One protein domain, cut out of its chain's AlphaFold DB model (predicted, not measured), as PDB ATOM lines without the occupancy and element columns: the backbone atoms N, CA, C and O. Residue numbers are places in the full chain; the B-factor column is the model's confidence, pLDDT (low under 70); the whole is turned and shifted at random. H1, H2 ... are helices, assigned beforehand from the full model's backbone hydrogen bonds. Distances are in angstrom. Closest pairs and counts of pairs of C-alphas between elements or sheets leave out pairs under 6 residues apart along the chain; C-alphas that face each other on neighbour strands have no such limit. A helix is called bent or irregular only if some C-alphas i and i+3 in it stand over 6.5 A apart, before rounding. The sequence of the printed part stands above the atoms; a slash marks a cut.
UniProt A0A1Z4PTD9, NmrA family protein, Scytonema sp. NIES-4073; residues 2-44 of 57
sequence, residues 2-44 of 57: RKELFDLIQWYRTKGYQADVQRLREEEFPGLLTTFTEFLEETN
ATOM      1  N   ARG A   2      37.303 102.918  58.316       74.12
ATOM      2  CA  ARG A   2      36.992 102.685  56.875       74.12
ATOM      3  C   ARG A   2      38.040 101.849  56.122       74.12
ATOM      4  O   ARG A   2      37.669 100.996  55.325       74.12
ATOM      5  N   LYS A   3      39.329 102.088  56.388       80.56
ATOM      6  CA  LYS A   3      40.437 101.341  55.772       80.56
ATOM      7  C   LYS A   3      40.471  99.879  56.232       80.56
ATOM      8  O   LYS A   3      40.566  98.994  55.403       80.56
ATOM      9  N   GLU A   4      40.278  99.635  57.526       84.75
ATOM     10  CA  GLU A   4      40.237  98.279  58.100       84.75
ATOM     11  C   GLU A   4      39.080  97.448  57.538       84.75
ATOM     12  O   GLU A   4      39.275  96.288  57.189       84.75
ATOM     13  N   LEU A   5      37.889  98.045  57.385       84.94
ATOM     14  CA  LEU A   5      36.754  97.365  56.760       84.94
ATOM     15  C   LEU A   5      37.032  97.045  55.285       84.94
ATOM     16  O   LEU A   5      36.727  95.948  54.823       84.94
ATOM     17  N   PHE A   6      37.623  97.987  54.545       85.94
ATOM     18  CA  PHE A   6      38.005  97.766  53.152       85.94
ATOM     19  C   PHE A   6      39.031  96.635  53.023       85.94
ATOM     20  O   PHE A   6      38.825  95.727  52.219       85.94
ATOM     21  N   ASP A   7      40.082  96.651  53.842       87.31
ATOM     22  CA  ASP A   7      41.135  95.636  53.838       87.31
ATOM     23  C   ASP A   7      40.569  94.250  54.197       87.31
ATOM     24  O   ASP A   7      40.893  93.261  53.537       87.31
ATOM     25  N   LEU A   8      39.643  94.176  55.161       84.56
ATOM     26  CA  LEU A   8      38.938  92.943  55.519       84.56
ATOM     27  C   LEU A   8      38.069  92.410  54.366       84.56
ATOM     28  O   LEU A   8      38.095  91.216  54.072       84.56
ATOM     29  N   ILE A   9      37.335  93.283  53.668       84.44
ATOM     30  CA  ILE A   9      36.541  92.900  52.488       84.44
ATOM     31  C   ILE A   9      37.452  92.395  51.360       84.44
ATOM     32  O   ILE A   9      37.142  91.382  50.731       84.44
ATOM     33  N   GLN A  10      38.580  93.067  51.098       85.88
ATOM     34  CA  GLN A  10      39.549  92.607  50.095       85.88
ATOM     35  C   GLN A  10      40.168  91.259  50.483       85.88
ATOM     36  O   GLN A  10      40.382  90.403  49.623       85.88
ATOM     37  N   TRP A  11      40.402  91.033  51.774       82.62
ATOM     38  CA  TRP A  11      40.888  89.755  52.276       82.62
ATOM     39  C   TRP A  11      39.874  88.624  52.035       82.62
ATOM     40  O   TRP A  11      40.234  87.633  51.400       82.62
ATOM     41  N   TYR A  12      38.596  88.803  52.397       82.62
ATOM     42  CA  TYR A  12      37.536  87.806  52.151       82.62
ATOM     43  C   TYR A  12      37.336  87.465  50.665       82.62
ATOM     44  O   TYR A  12      36.967  86.343  50.329       82.62
ATOM     45  N   ARG A  13      37.608  88.405  49.751       78.69
ATOM     46  CA  ARG A  13      37.549  88.147  48.299       78.69
ATOM     47  C   ARG A  13      38.608  87.160  47.811       78.69
ATOM     48  O   ARG A  13      38.405  86.510  46.791       78.69
ATOM     49  N   THR A  14      39.750  87.090  48.491       80.44
ATOM     50  CA  THR A  14      40.906  86.277  48.071       80.44
ATOM     51  C   THR A  14      41.095  85.033  48.934       80.44
ATOM     52  O   THR A  14      41.689  84.049  48.491       80.44
ATOM     53  N   LYS A  15      40.577  85.060  50.162       68.62
ATOM     54  CA  LYS A  15      40.551  83.955  51.112       68.62
ATOM     55  C   LYS A  15      39.090  83.625  51.392       68.62
ATOM     56  O   LYS A  15      38.430  84.311  52.165       68.62
ATOM     57  N   GLY A  16      38.579  82.591  50.726       64.00
ATOM     58  CA  GLY A  16      37.249  82.063  51.022       64.00
ATOM     59  C   GLY A  16      37.176  81.616  52.481       64.00
ATOM     60  O   GLY A  16      38.131  81.040  53.003       64.00
ATOM     61  N   TYR A  17      36.057  81.906  53.138       65.25
ATOM     62  CA  TYR A  17      35.789  81.431  54.489       65.25
ATOM     63  C   TYR A  17      35.784  79.893  54.488       65.25
ATOM     64  O   TYR A  17      35.058  79.285  53.708       65.25
ATOM     65  N   GLN A  18      36.637  79.269  55.306       69.75
ATOM     66  CA  GLN A  18      36.882  77.816  55.291       69.75
ATOM     67  C   GLN A  18      36.086  77.049  56.357       69.75
ATOM     68  O   GLN A  18      36.416  75.902  56.651       69.75
ATOM     69  N   ALA A  19      35.088  77.672  56.987       76.62
ATOM     70  CA  ALA A  19      34.313  76.981  58.008       76.62
ATOM     71  C   ALA A  19      33.513  75.831  57.387       76.62
ATOM     72  O   ALA A  19      32.827  76.012  56.380       76.62
ATOM     73  N   ASP A  20      33.584  74.663  58.019       84.50
ATOM     74  CA  ASP A  20      32.737  73.522  57.696       84.50
ATOM     75  C   ASP A  20      31.326  73.789  58.236       84.50
ATOM     76  O   ASP A  20      30.977  73.448  59.368       84.50
ATOM     77  N   VAL A  21      30.538  74.505  57.432       83.31
ATOM     78  CA  VAL A  21      29.185  74.944  57.795       83.31
ATOM     79  C   VAL A  21      28.282  73.753  58.099       83.31
ATOM     80  O   VAL A  21      27.413  73.860  58.962       83.31
ATOM     81  N   GLN A  22      28.492  72.621  57.425       84.31
ATOM     82  CA  GLN A  22      27.687  71.429  57.643       84.31
ATOM     83  C   GLN A  22      27.952  70.852  59.031       84.31
ATOM     84  O   GLN A  22      27.008  70.695  59.806       84.31
ATOM     85  N   ARG A  23      29.225  70.652  59.394       87.56
ATOM     86  CA  ARG A  23      29.588  70.179  60.736       87.56
ATOM     87  C   ARG A  23      29.077  71.116  61.826       87.56
ATOM     88  O   ARG A  23      28.499  70.676  62.816       87.56
ATOM     89  N   LEU A  24      29.247  72.423  61.629       87.94
ATOM     90  CA  LEU A  24      28.775  73.421  62.586       87.94
ATOM     91  C   LEU A  24      27.254  73.345  62.788       87.94
ATOM     92  O   LEU A  24      26.787  73.454  63.920       87.94
ATOM     93  N   ARG A  25      26.484  73.148  61.710       85.38
ATOM     94  CA  ARG A  25      25.016  73.095  61.757       85.38
ATOM     95  C   ARG A  25      24.485  71.782  62.319       85.38
ATOM     96  O   ARG A  25      23.482  71.805  63.024       85.38
ATOM     97  N   GLU A  26      25.105  70.659  61.985       87.88
ATOM     98  CA  GLU A  26      24.582  69.331  62.323       87.88
ATOM     99  C   GLU A  26      25.104  68.816  63.669       87.88
ATOM    100  O   GLU A  26      24.359  68.161  64.397       87.88
ATOM    101  N   GLU A  27      26.350  69.135  64.028       90.69
ATOM    102  CA  GLU A  27      27.024  68.535  65.185       90.69
ATOM    103  C   GLU A  27      27.220  69.520  66.342       90.69
ATOM    104  O   GLU A  27      26.959  69.176  67.493       90.69
ATOM    105  N   GLU A  28      27.685  70.740  66.058       87.31
ATOM    106  CA  GLU A  28      28.100  71.673  67.116       87.31
ATOM    107  C   GLU A  28      26.952  72.571  67.608       87.31
ATOM    108  O   GLU A  28      26.818  72.802  68.810       87.31
ATOM    109  N   PHE A  29      26.099  73.052  66.696       87.81
ATOM    110  CA  PHE A  29      25.026  74.011  66.992       87.81
ATOM    111  C   PHE A  29      23.686  73.647  66.312       87.81
ATOM    112  O   PHE A  29      23.113  74.470  65.583       87.81
ATOM    113  N   PRO A  30      23.147  72.434  66.543       84.00
ATOM    114  CA  PRO A  30      21.896  72.003  65.931       84.00
ATOM    115  C   PRO A  30      20.730  72.915  66.329       84.00
ATOM    116  O   PRO A  30      20.477  73.153  67.509       84.00
ATOM    117  N   GLY A  31      20.021  73.440  65.326       81.75
ATOM    118  CA  GLY A  31      18.869  74.334  65.509       81.75
ATOM    119  C   GLY A  31      19.206  75.775  65.917       81.75
ATOM    120  O   GLY A  31      18.294  76.577  66.075       81.75
ATOM    121  N   LEU A  32      20.490  76.109  66.079       83.44
ATOM    122  CA  LEU A  32      20.963  77.454  66.433       83.44
ATOM    123  C   LEU A  32      21.527  78.216  65.232       83.44
ATOM    124  O   LEU A  32      21.477  79.444  65.202       83.44
ATOM    125  N   LEU A  33      22.080  77.501  64.250       86.00
ATOM    126  CA  LEU A  33      22.577  78.118  63.025       86.00
ATOM    127  C   LEU A  33      21.468  78.239  61.989       86.00
ATOM    128  O   LEU A  33      20.943  77.234  61.500       86.00
ATOM    129  N   THR A  34      21.178  79.485  61.632       84.38
ATOM    130  CA  THR A  34      20.255  79.846  60.562       84.38
ATOM    131  C   THR A  34      21.039  80.222  59.312       84.38
ATOM    132  O   THR A  34      22.154  80.757  59.357       84.38
ATOM    133  N   THR A  35      20.478  79.903  58.158       86.69
ATOM    134  CA  THR A  35      20.948  80.447  56.889       86.69
ATOM    135  C   THR A  35      20.580  81.925  56.804       86.69
ATOM    136  O   THR A  35      19.640  82.394  57.442       86.69
ATOM    137  N   PHE A  36      21.290  82.678  55.960       86.62
ATOM    138  CA  PHE A  36      20.969  84.092  55.769       86.62
ATOM    139  C   PHE A  36      19.531  84.303  55.266       86.62
ATOM    140  O   PHE A  36      18.884  85.262  55.661       86.62
ATOM    141  N   THR A  37      19.008  83.390  54.444       86.56
ATOM    142  CA  THR A  37      17.614  83.434  53.986       86.56
ATOM    143  C   THR A  37      16.631  83.228  55.134       86.56
ATOM    144  O   THR A  37      15.743  84.056  55.302       86.56
ATOM    145  N   GLU A  38      16.830  82.187  55.951       88.19
ATOM    146  CA  GLU A  38      16.000  81.920  57.139       88.19
ATOM    147  C   GLU A  38      16.000  83.138  58.081       88.19
ATOM    148  O   GLU A  38      14.943  83.596  58.499       88.19
ATOM    149  N   PHE A  39      17.162  83.758  58.316       87.56
ATOM    150  CA  PHE A  39      17.261  84.988  59.107       87.56
ATOM    151  C   PHE A  39      16.429  86.150  58.533       87.56
ATOM    152  O   PHE A  39      15.753  86.861  59.278       87.56
ATOM    153  N   LEU A  40      16.481  86.383  57.217       87.69
ATOM    154  CA  LEU A  40      15.720  87.466  56.580       87.69
ATOM    155  C   LEU A  40      14.205  87.246  56.698       87.69
ATOM    156  O   LEU A  40      13.462  88.215  56.860       87.69
ATOM    157  N   GLU A  41      13.765  85.990  56.624       87.69
ATOM    158  CA  GLU A  41      12.368  85.595  56.812       87.69
ATOM    159  C   GLU A  41      11.934  85.767  58.273       87.69
ATOM    160  O   GLU A  41      10.942  86.446  58.539       87.69
ATOM    161  N   GLU A  42      12.709  85.243  59.228       86.00
ATOM    162  CA  GLU A  42      12.433  85.338  60.670       86.00
ATOM    163  C   GLU A  42      12.348  86.789  61.155       86.00
ATOM    164  O   GLU A  42      11.493  87.141  61.969       86.00
ATOM    165  N   THR A  43      13.223  87.650  60.636       83.88
ATOM    166  CA  THR A  43      13.278  89.065  61.028       83.88
ATOM    167  C   THR A  43      12.306  89.951  60.259       83.88
ATOM    168  O   THR A  43      12.222  91.141  60.556       83.88
ATOM    169  N   ASN A  44      11.564  89.405  59.285       84.31
ATOM    170  CA  ASN A  44      10.737  90.181  58.359       84.31
ATOM    171  C   ASN A  44      11.511  91.364  57.757       84.31
ATOM    172  O   ASN A  44      10.989  92.472  57.649       84.31
TER     173      ASN A  44
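AT A GLANCE: This is residues 2 to 44 of the 57 residues of the protein "NmrA family protein" of Scytonema sp. NIES-4073 (UniProt A0A1Z4PTD9). Look for an open, flat U with an empty middle: H1 makes one arm, residues 15 to 20 run along the base to the short helix H2 at the far corner, and residues 29 to 35 with H3 make the other arm. The printed part has 43 residues with three named helices, in the order H1, H2, H3, and no named strand; its class is all helix. It is only just extended, close to loose, with a radius of gyration of the C-alphas of 14.2 A, and the C-alphas span 35 by 28 by 12 A.

IN THESE COORDINATES: Find C-alpha 2 at (36.992, 102.685, 56.875); from there H1, residues 2 to 14, runs 19.0 A to C-alpha 14 at (40.906, 86.277, 48.071). Next comes H2, residues 21 to 28, 9.9 A long; it is neither bent nor irregular, but only just: C-alphas 25 and 28 are 6.3 A apart. H3, residues 36 to 42, is 9.9 A long and ends with C-alpha 42 at (12.433, 85.338, 60.670).

HOW THE PARTS SIT: H1 and H2 are apart, with no C-alpha of the one within 8 A of the other. By the same test H2 and H3 are apart, and so are H1 and H3. Residues 2 to 20, of which 2 to 14 belong to H1, stand free. In the backbone of H3 every O i to N i+4 pair is within hydrogen-bond range; in H1 it is 8 of 9 and in H2 3 of 4.

THE WHOLE: The two C-alphas farthest apart, those of Lys 3 and Glu 27, are 36.7 A apart. The printed part has no cut, and the links H1 to H2 and H2 to H3 are short, with 6 and 7 residues. The mean pLDDT of the printed part is 83.1; look at residues 15 to 18 for the model's low confidence, under 70.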